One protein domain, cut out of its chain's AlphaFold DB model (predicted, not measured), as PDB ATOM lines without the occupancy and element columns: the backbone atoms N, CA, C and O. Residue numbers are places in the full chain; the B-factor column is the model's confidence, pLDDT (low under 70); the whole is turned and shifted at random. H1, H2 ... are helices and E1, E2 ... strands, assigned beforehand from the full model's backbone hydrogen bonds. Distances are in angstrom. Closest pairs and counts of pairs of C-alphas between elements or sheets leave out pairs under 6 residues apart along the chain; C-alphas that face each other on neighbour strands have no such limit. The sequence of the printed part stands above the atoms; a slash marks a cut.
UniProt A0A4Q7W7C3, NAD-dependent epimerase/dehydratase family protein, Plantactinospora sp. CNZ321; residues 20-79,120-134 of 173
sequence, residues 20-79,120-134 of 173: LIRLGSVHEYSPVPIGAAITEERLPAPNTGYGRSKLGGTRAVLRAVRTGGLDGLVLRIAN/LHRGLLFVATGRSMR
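Overview. This is residues 20 to 79 and 120 to 134 of the 173 residues of the protein "NAD-dependent epimerase/dehydratase family protein" of Plantactinospora sp. CNZ321 (UniProt A0A4Q7W7C3). Two parallel strands, E1 and E2, lie side by side, and one long helix, H1, packs over one face of this small sheet. The long loop of residues 26 to 48 swings out beyond the strands' ends, and residues 120 to 134 form a tail away from H1. The printed part has 75 residues, in the order E1, H1, E2, of mixed class with under half in named elements; it is compact, radius of gyration of the C-alphas 12.6 A, spanning 38 by 29 by 18 A.

Arrangement. Look first at E1, residues 20 to 25, and its parallel neighbour E2, residues 72 to 77, at 26 degrees; N 22 and O 73, 2.9 A apart, are within hydrogen-bond range. With H1, residues 49 to 66, they form a strand-helix-strand unit, parallel neighbour strands with a helix between, whose crossover is right-handed. The closest C-alphas of E1 and H1, Gly 24 and Lys 54, are 5.7 A apart; those of H1 and E2, Val 65 and Gly 72, 6.3 A. In H1 every O i to N i+4 pair is within hydrogen-bond range.

Along the chain. Find C-alpha 20 at (28.499, 43.305, 25.330), where E1 begins its 16.2 A. H1 runs 25.7 A from C-alpha 49 at (33.229, 25.866, 9.785). E2, 16.0 A, ends at C-alpha 77, (39.524, 40.982, 14.330).

Size, cuts and confidence. C-alphas 34 and 69, the farthest apart, are 38.0 A apart. The link E1 to H1 is long. Residues 80 to 119 are not printed, with 5.8 A between C-alphas 79 and 120. Confidence is low, under 70, in 23 residues, among them 120 to 134.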
ATOM      1  N   LEU A  20      27.890  44.556  25.781       71.00
ATOM      2  CA  LEU A  20      28.499  43.305  25.330       71.00
ATOM      3  C   LEU A  20      29.374  43.531  24.087       71.00
ATOM      4  O   LEU A  20      28.873  43.878  23.017       71.00
ATOM      5  N   ILE A  21      30.676  43.260  24.198       72.00
ATOM      6  CA  ILE A  21      31.603  43.279  23.057       72.00
ATOM      7  C   ILE A  21      31.849  41.849  22.580       72.00
ATOM      8  O   ILE A  21      32.474  41.035  23.263       72.00
ATOM      9  N   ARG A  22      31.386  41.531  21.370       75.94
ATOM     10  CA  ARG A  22      31.604  40.225  20.745       75.94
ATOM     11  C   ARG A  22      32.784  40.266  19.782       75.94
ATOM     12  O   ARG A  22      32.781  41.016  18.813       75.94
ATOM     13  N   LEU A  23      33.745  39.363  19.983       77.50
ATOM     14  CA  LEU A  23      34.873  39.197  19.062       77.50
ATOM     15  C   LEU A  23      34.513  38.273  17.886       77.50
ATOM     16  O   LEU A  23      34.477  37.038  18.023       77.50
ATOM     17  N   GLY A  24      34.250  38.887  16.737       75.38
ATOM     18  CA  GLY A  24      34.125  38.241  15.432       75.38
ATOM     19  C   GLY A  24      35.486  37.905  14.814       75.38
ATOM     20  O   GLY A  24      36.516  37.919  15.492       75.38
ATOM     21  N   SER A  25      35.502  37.568  13.528       79.06
ATOM     22  CA  SER A  25      36.737  37.356  12.763       79.06
ATOM     23  C   SER A  25      36.579  37.772  11.304       79.06
ATOM     24  O   SER A  25      35.507  37.619  10.727       79.06
ATOM     25  N   VAL A  26      37.669  38.204  10.668       76.75
ATOM     26  CA  VAL A  26      37.717  38.417   9.205       76.75
ATOM     27  C   VAL A  26      37.363  37.159   8.397       76.75
ATOM     28  O   VAL A  26      36.896  37.263   7.266       76.75
ATOM     29  N   HIS A  27      37.479  35.969   8.998       79.50
ATOM     30  CA  HIS A  27      37.041  34.703   8.401       79.50
ATOM     31  C   HIS A  27      35.525  34.628   8.150       79.50
ATOM     32  O   HIS A  27      35.067  33.728   7.452       79.50
ATOM     33  N   GLU A  28      34.741  35.562   8.695       82.44
ATOM     34  CA  GLU A  28      33.321  35.722   8.366       82.44
ATOM     35  C   GLU A  28      33.106  36.196   6.920       82.44
ATOM     36  O   GLU A  28      32.047  35.945   6.355       82.44
ATOM     37  N   TYR A  29      34.100  36.846   6.307       80.44
ATOM     38  CA  TYR A  29      34.041  37.340   4.926       80.44
ATOM     39  C   TYR A  29      34.744  36.431   3.911       80.44
ATOM     40  O   TYR A  29      34.693  36.701   2.716       80.44
ATOM     41  N   SER A  30      35.441  35.390   4.372       78.06
ATOM     42  CA  SER A  30      36.244  34.519   3.506       78.06
ATOM     43  C   SER A  30      35.374  33.572   2.680       78.06
ATOM     44  O   SER A  30      34.516  32.929   3.268       78.06
ATOM     45  N   PRO A  31      35.653  33.371   1.383       81.62
ATOM     46  CA  PRO A  31      36.917  33.684   0.720       81.62
ATOM     47  C   PRO A  31      37.018  35.144   0.253       81.62
ATOM     48  O   PRO A  31      36.056  35.751  -0.216       81.62
ATOM     49  N   VAL A  32      38.223  35.703   0.371       72.88
ATOM     50  CA  VAL A  32      38.571  37.037  -0.134       72.88
ATOM     51  C   VAL A  32      39.801  36.892  -1.032       72.88
ATOM     52  O   VAL A  32      40.732  36.186  -0.630       72.88
ATOM     53  N   PRO A  33      39.816  37.507  -2.232       72.31
ATOM     54  CA  PRO A  33      40.988  37.499  -3.098       72.31
ATOM     55  C   PRO A  33      42.236  38.009  -2.375       72.31
ATOM     56  O   PRO A  33      42.173  38.930  -1.559       72.31
ATOM     57  N   ILE A  34      43.384  37.418  -2.693       65.81
ATOM     58  CA  ILE A  34      44.661  37.819  -2.108       65.81
ATOM     59  C   ILE A  34      44.946  39.291  -2.445       65.81
ATOM     60  O   ILE A  34      44.924  39.677  -3.609       65.81
ATOM     61  N   GLY A  35      45.246  40.102  -1.425       64.12
ATOM     62  CA  GLY A  35      45.572  41.525  -1.584       64.12
ATOM     63  C   GLY A  35      44.363  42.462  -1.664       64.12
ATOM     64  O   GLY A  35      44.554  43.672  -1.747       64.12
ATOM     65  N   ALA A  36      43.135  41.939  -1.603       66.50
ATOM     66  CA  ALA A  36      41.947  42.775  -1.507       66.50
ATOM     67  C   ALA A  36      41.732  43.256  -0.065       66.50
ATOM     68  O   ALA A  36      41.730  42.460   0.876       66.50
ATOM     69  N   ALA A  37      41.495  44.558   0.096       68.25
ATOM     70  CA  ALA A  37      41.038  45.109   1.364       68.25
ATOM     71  C   ALA A  37      39.617  44.610   1.669       68.25
ATOM     72  O   ALA A  37      38.755  44.554   0.788       68.25
ATOM     73  N   ILE A  38      39.369  44.246   2.926       69.69
ATOM     74  CA  ILE A  38      38.044  43.844   3.397       69.69
ATOM     75  C   ILE A  38      37.407  45.045   4.082       69.69
ATOM     76  O   ILE A  38      37.906  45.490   5.114       69.69
ATOM     77  N   THR A  39      36.298  45.528   3.529       74.69
ATOM     78  CA  THR A  39      35.440  46.527   4.174       74.69
ATOM     79  C   THR A  39      34.249  45.856   4.856       74.69
ATOM     80  O   THR A  39      33.886  44.713   4.565       74.69
ATOM     81  N   GLU A  40      33.624  46.577   5.777       70.75
ATOM     82  CA  GLU A  40      32.437  46.163   6.524       70.75
ATOM     83  C   GLU A  40      31.184  46.035   5.662       70.75
ATOM     84  O   GLU A  40      30.254  45.316   6.024       70.75
ATOM     85  N   GLU A  41      31.182  46.711   4.517       73.75
ATOM     86  CA  GLU A  41      30.116  46.678   3.516       73.75
ATOM     87  C   GLU A  41      30.091  45.350   2.750       73.75
ATOM     88  O   GLU A  41      29.077  44.980   2.155       73.75
ATOM     89  N   ARG A  42      31.194  44.589   2.784       76.62
ATOM     90  CA  ARG A  42      31.269  43.288   2.124       76.62
ATOM     91  C   ARG A  42      30.280  42.313   2.760       76.62
ATOM     92  O   ARG A  42      30.255  42.120   3.973       76.62
ATOM     93  N   LEU A  43      29.514  41.604   1.936       82.88
ATOM     94  CA  LEU A  43      28.616  40.565   2.431       82.88
ATOM     95  C   LEU A  43      29.413  39.390   3.045       82.88
ATOM     96  O   LEU A  43      30.315  38.854   2.395       82.88
ATOM     97  N   PRO A  44      29.108  38.961   4.287       83.88
ATOM     98  CA  PRO A  44      29.755  37.799   4.898       83.88
ATOM     99  C   PRO A  44      29.374  36.490   4.188       83.88
ATOM    100  O   PRO A  44      28.195  36.129   4.164       83.88
ATOM    101  N   ALA A  45      30.364  35.754   3.675       85.62
ATOM    102  CA  ALA A  45      30.171  34.513   2.916       85.62
ATOM    103  C   ALA A  45      31.161  33.393   3.328       85.62
ATOM    104  O   ALA A  45      31.920  32.918   2.488       85.62
ATOM    105  N   PRO A  46      31.176  32.960   4.609       86.81
ATOM    106  CA  PRO A  46      32.202  32.077   5.163       86.81
ATOM    107  C   PRO A  46      32.181  30.666   4.558       86.81
ATOM    108  O   PRO A  46      31.217  29.917   4.738       86.81
ATOM    109  N   ASN A  47      33.294  30.237   3.964       86.12
ATOM    110  CA  ASN A  47      33.456  28.868   3.451       86.12
ATOM    111  C   ASN A  47      33.960  27.849   4.500       86.12
ATOM    112  O   ASN A  47      33.820  26.642   4.310       86.12
ATOM    113  N   THR A  48      34.476  28.300   5.649       81.19
ATOM    114  CA  THR A  48      34.976  27.421   6.726       81.19
ATOM    115  C   THR A  48      33.972  27.238   7.868       81.19
ATOM    116  O   THR A  48      33.174  28.131   8.166       81.19
ATOM    117  N   GLY A  49      34.041  26.105   8.581       83.81
ATOM    118  CA  GLY A  49      33.229  25.866   9.785       83.81
ATOM    119  C   GLY A  49      33.475  26.896  10.896       83.81
ATOM    120  O   GLY A  49      32.534  27.369  11.534       83.81
ATOM    121  N   TYR A  50      34.729  27.328  11.066       81.56
ATOM    122  CA  TYR A  50      35.098  28.413  11.979       81.56
ATOM    123  C   TYR A  50      34.433  29.743  11.593       81.56
ATOM    124  O   TYR A  50      33.800  30.380  12.438       81.56
ATOM    125  N   GLY A  51      34.525  30.135  10.315       83.12
ATOM    126  CA  GLY A  51      33.898  31.352   9.798       83.12
ATOM    127  C   GLY A  51      32.379  31.338   9.980       83.12
ATOM    128  O   GLY A  51      31.814  32.313  10.472       83.12
ATOM    129  N   ARG A  52      31.723  30.202   9.694       88.12
ATOM    130  CA  ARG A  52      30.278  30.016   9.923       88.12
ATOM    131  C   ARG A  52      29.900  30.175  11.396       88.12
ATOM    132  O   ARG A  52      28.953  30.891  11.710       88.12
ATOM    133  N   SER A  53      30.661  29.567  12.307       85.62
ATOM    134  CA  SER A  53      30.435  29.671  13.758       85.62
ATOM    135  C   SER A  53      30.613  31.103  14.279       85.62
ATOM    136  O   SER A  53      29.811  31.593  15.082       85.62
ATOM    137  N   LYS A  54      31.636  31.818  13.791       85.38
ATOM    138  CA  LYS A  54      31.863  33.233  14.118       85.38
ATOM    139  C   LYS A  54      30.733  34.121  13.600       85.38
ATOM    140  O   LYS A  54      30.159  34.861  14.401       85.38
ATOM    141  N   LEU A  55      30.332  33.943  12.341       86.62
ATOM    142  CA  LEU A  55      29.235  34.688  11.726       86.62
ATOM    143  C   LEU A  55      27.892  34.422  12.419       86.62
ATOM    144  O   LEU A  55      27.113  35.350  12.622       86.62
ATOM    145  N   GLY A  56      27.620  33.177  12.823       89.06
ATOM    146  CA  GLY A  56      26.419  32.829  13.589       89.06
ATOM    147  C   GLY A  56      26.321  33.623  14.894       89.06
ATOM    148  O   GLY A  56      25.278  34.203  15.194       89.06
ATOM    149  N   GLY A  57      27.434  33.740  15.624       86.19
ATOM    150  CA  GLY A  57      27.501  34.571  16.827       86.19
ATOM    151  C   GLY A  57      27.344  36.070  16.546       86.19
ATOM    152  O   GLY A  57      26.603  36.747  17.256       86.19
ATOM    153  N   THR A  58      27.989  36.585  15.495       85.25
ATOM    154  CA  THR A  58      27.825  37.975  15.029       85.25
ATOM    155  C   THR A  58      26.359  38.287  14.729       85.25
ATOM    156  O   THR A  58      25.812  39.270  15.226       85.25
ATOM    157  N   ARG A  59      25.684  37.418  13.967       91.50
ATOM    158  CA  ARG A  59      24.268  37.578  13.608       91.50
ATOM    159  C   ARG A  59      23.352  37.559  14.831       91.50
ATOM    160  O   ARG A  59      22.401  38.336  14.857       91.50
ATOM    161  N   ALA A  60      23.630  36.715  15.826       88.94
ATOM    162  CA  ALA A  60      22.851  36.652  17.063       88.94
ATOM    163  C   ALA A  60      22.932  37.967  17.859       88.94
ATOM    164  O   ALA A  60      21.897  38.538  18.197       88.94
ATOM    165  N   VAL A  61      24.146  38.490  18.075       82.31
ATOM    166  CA  VAL A  61      24.361  39.762  18.791       82.31
ATOM    167  C   VAL A  61      23.714  40.924  18.043       82.31
ATOM    168  O   VAL A  61      22.933  41.664  18.631       82.31
ATOM    169  N   LEU A  62      23.962  41.053  16.736       86.44
ATOM    170  CA  LEU A  62      23.385  42.141  15.940       86.44
ATOM    171  C   LEU A  62      21.853  42.090  15.902       86.44
ATOM    172  O   LEU A  62      21.211  43.136  15.882       86.44
ATOM    173  N   ARG A  63      21.252  40.891  15.896       88.50
ATOM    174  CA  ARG A  63      19.795  40.739  15.995       88.50
ATOM    175  C   ARG A  63      19.286  41.247  17.342       88.50
ATOM    176  O   ARG A  63      18.378  42.065  17.339       88.50
ATOM    177  N   ALA A  64      19.895  40.817  18.447       83.56
ATOM    178  CA  ALA A  64      19.490  41.234  19.788       83.56
ATOM    179  C   ALA A  64      19.638  42.747  20.012       83.56
ATOM    180  O   ALA A  64      18.786  43.350  20.657       83.56
ATOM    181  N   VAL A  65      20.673  43.371  19.442       82.25
ATOM    182  CA  VAL A  65      20.846  44.832  19.478       82.25
ATOM    183  C   VAL A  65      19.751  45.538  18.679       82.25
ATOM    184  O   VAL A  65      19.138  46.476  19.181       82.25
ATOM    185  N   ARG A  66      19.447  45.072  17.457       85.81
ATOM    186  CA  ARG A  66      18.382  45.665  16.626       85.81
ATOM    187  C   ARG A  66      17.002  45.579  17.270       85.81
ATOM    188  O   ARG A  66      16.210  46.492  17.097       85.81
ATOM    189  N   THR A  67      16.716  44.502  17.995       88.12
ATOM    190  CA  THR A  67      15.437  44.325  18.694       88.12
ATOM    191  C   THR A  67      15.418  44.975  20.081       88.12
ATOM    192  O   THR A  67      14.488  44.735  20.841       88.12
ATOM    193  N   GLY A  68      16.452  45.741  20.458       82.31
ATOM    194  CA  GLY A  68      16.543  46.409  21.764       82.31
ATOM    195  C   GLY A  68      16.787  45.471  22.954       82.31
ATOM    196  O   GLY A  68      16.781  45.905  24.102       82.31
ATOM    197  N   GLY A  69      17.035  44.184  22.704       79.88
ATOM    198  CA  GLY A  69      17.266  43.183  23.747       79.88
ATOM    199  C   GLY A  69      18.652  43.265  24.391       79.88
ATOM    200  O   GLY A  69      18.860  42.681  25.451       79.88
ATOM    201  N   LEU A  70      19.596  43.984  23.777       77.12
ATOM    202  CA  LEU A  70      20.997  44.049  24.192       77.12
ATOM    203  C   LEU A  70      21.631  45.402  23.807       77.12
ATOM    204  O   LEU A  70      21.426  45.863  22.688       77.12
ATOM    205  N   ASP A  71      22.460  45.993  24.679       74.88
ATOM    206  CA  ASP A  71      23.473  46.982  24.262       74.88
ATOM    207  C   ASP A  71      24.771  46.231  23.943       74.88
ATOM    208  O   ASP A  71      25.345  45.559  24.805       74.88
ATOM    209  N   GLY A  72      25.229  46.280  22.695       71.06
ATOM    210  CA  GLY A  72      26.395  45.512  22.284       71.06
ATOM    211  C   GLY A  72      26.915  45.848  20.896       71.06
ATOM    212  O   GLY A  72      26.233  46.451  20.069       71.06
ATOM    213  N   LEU A  73      28.152  45.428  20.640       75.94
ATOM    214  CA  LEU A  73      28.843  45.624  19.369       75.94
ATOM    215  C   LEU A  73      29.663  44.392  18.988       75.94
ATOM    216  O   LEU A  73      30.021  43.563  19.830       75.94
ATOM    217  N   VAL A  74      29.975  44.280  17.698       75.88
ATOM    218  CA  VAL A  74      30.816  43.211  17.156       75.88
ATOM    219  C   VAL A  74      32.117  43.808  16.643       75.88
ATOM    220  O   VAL A  74      32.098  44.644  15.746       75.88
ATOM    221  N   LEU A  75      33.236  43.326  17.176       69.75
ATOM    222  CA  LEU A  75      34.580  43.661  16.722       69.75
ATOM    223  C   LEU A  75      35.129  42.502  15.886       69.75
ATOM    224  O   LEU A  75      35.379  41.417  16.417       69.75
ATOM    225  N   ARG A  76      35.310  42.707  14.577       76.00
ATOM    226  CA  ARG A  76      35.846  41.675  13.675       76.00
ATOM    227  C   ARG A  76      37.355  41.812  13.569       76.00
ATOM    228  O   ARG A  76      37.859  42.699  12.894       76.00
ATOM    229  N   ILE A  77      38.065  40.917  14.246       69.56
ATOM    230  CA  ILE A  77      39.524  40.982  14.330       69.56
ATOM    231  C   ILE A  77      40.157  40.166  13.194       69.56
ATOM    232  O   ILE A  77      39.696  39.063  12.862       69.56
ATOM    233  N   ALA A  78      41.220  40.717  12.609       70.62
ATOM    234  CA  ALA A  78      42.159  40.002  11.748       70.62
ATOM    235  C   ALA A  78      43.077  39.062  12.564       70.62
ATOM    236  O   ALA A  78      42.833  38.788  13.741       70.62
ATOM    237  N   ASN A  79      44.140  38.538  11.949       64.19
ATOM    238  CA  ASN A  79      45.141  37.773  12.687       64.19
ATOM    239  C   ASN A  79      45.929  38.698  13.627       64.19
ATOM    240  O   ASN A  79      46.582  39.644  13.188       64.19
ATOM    241  N   LEU A 120      49.014  40.650   8.827       45.25
ATOM    242  CA  LEU A 120      49.562  40.566  10.177       45.25
ATOM    243  C   LEU A 120      49.667  41.980  10.745       45.25
ATOM    244  O   LEU A 120      50.450  42.793  10.256       45.25
ATOM    245  N   HIS A 121      48.899  42.275  11.790       46.00
ATOM    246  CA  HIS A 121      48.977  43.564  12.471       46.00
ATOM    247  C   HIS A 121      49.810  43.445  13.753       46.00
ATOM    248  O   HIS A 121      49.472  42.670  14.652       46.00
ATOM    249  N   ARG A 122      50.861  44.270  13.885       36.88
ATOM    250  CA  ARG A 122      51.399  44.636  15.205       36.88
ATOM    251  C   ARG A 122      50.418  45.619  15.841       36.88
ATOM    252  O   ARG A 122      50.475  46.807  15.555       36.88
ATOM    253  N   GLY A 123      49.515  45.102  16.670       39.81
ATOM    254  CA  GLY A 123      48.487  45.902  17.337       39.81
ATOM    255  C   GLY A 123      47.278  46.200  16.441       39.81
ATOM    256  O   GLY A 123      47.364  46.967  15.492       39.81
ATOM    257  N   LEU A 124      46.168  45.540  16.783       35.66
ATOM    258  CA  LEU A 124      44.748  45.839  16.530       35.66
ATOM    259  C   LEU A 124      44.354  46.607  15.244       35.66
ATOM    260  O   LEU A 124      44.462  47.828  15.170       35.66
ATOM    261  N   LEU A 125      43.712  45.898  14.308       34.25
ATOM    262  CA  LEU A 125      42.747  46.489  13.371       34.25
ATOM    263  C   LEU A 125      41.361  46.516  14.042       34.25
ATOM    264  O   LEU A 125      40.889  45.479  14.517       34.25
ATOM    265  N   PHE A 126      40.735  47.696  14.101       34.38
ATOM    266  CA  PHE A 126      39.441  47.937  14.750       34.38
ATOM    267  C   PHE A 126      38.328  48.166  13.729       34.38
ATOM    268  O   PHE A 126      38.491  48.953  12.805       34.38
ATOM    269  N   VAL A 127      37.181  47.536  13.971       35.78
ATOM    270  CA  VAL A 127      35.934  47.725  13.228       35.78
ATOM    271  C   VAL A 127      34.799  47.840  14.241       35.78
ATOM    272  O   VAL A 127      34.642  46.947  15.079       35.78
ATOM    273  N   ALA A 128      34.021  48.923  14.180       33.53
ATOM    274  CA  ALA A 128      32.912  49.198  15.088       33.53
ATOM    275  C   ALA A 128      31.641  49.553  14.309       33.53
ATOM    276  O   ALA A 128      31.613  50.519  13.554       33.53
ATOM    277  N   THR A 129      30.552  48.830  14.565       34.50
ATOM    278  CA  THR A 129      29.195  49.239  14.170       34.50
ATOM    279  C   THR A 129      28.292  49.204  15.398       34.50
ATOM    280  O   THR A 129      28.050  48.125  15.943       34.50
ATOM    281  N   GLY A 130      27.830  50.388  15.827       29.17
ATOM    282  CA  GLY A 130      26.904  50.598  16.951       29.17
ATOM    283  C   GLY A 130      27.330  51.710  17.928       29.17
ATOM    284  O   GLY A 130      28.072  51.452  18.866       29.17
ATOM    285  N   ARG A 131      26.839  52.939  17.690       31.52
ATOM    286  CA  ARG A 131      26.757  54.141  18.568       31.52
ATOM    287  C   ARG A 131      28.014  54.791  19.192       31.52
ATOM    288  O   ARG A 131      27.872  55.669  20.034       31.52
ATOM    289  N   SER A 132      29.194  54.514  18.639       28.64
ATOM    290  CA  SER A 132      30.464  55.276  18.735       28.64
ATOM    291  C   SER A 132      31.585  54.586  19.513       28.64
ATOM    292  O   SER A 132      31.407  54.072  20.616       28.64
ATOM    293  N   MET A 133      32.771  54.620  18.902       30.50
ATOM    294  CA  MET A 133      34.057  54.355  19.532       30.50
ATOM    295  C   MET A 133      35.088  55.299  18.901       30.50
ATOM    296  O   MET A 133      35.191  55.383  17.679       30.50
ATOM    297  N   ARG A 134      35.820  56.048  19.733       25.23
ATOM    298  CA  ARG A 134      36.876  56.984  19.319       25.23
ATOM    299  C   ARG A 134      38.199  56.221  19.196       25.23
ATOM    300  O   ARG A 134      38.616  55.563  20.143       25.23
TER     301      ARG A 134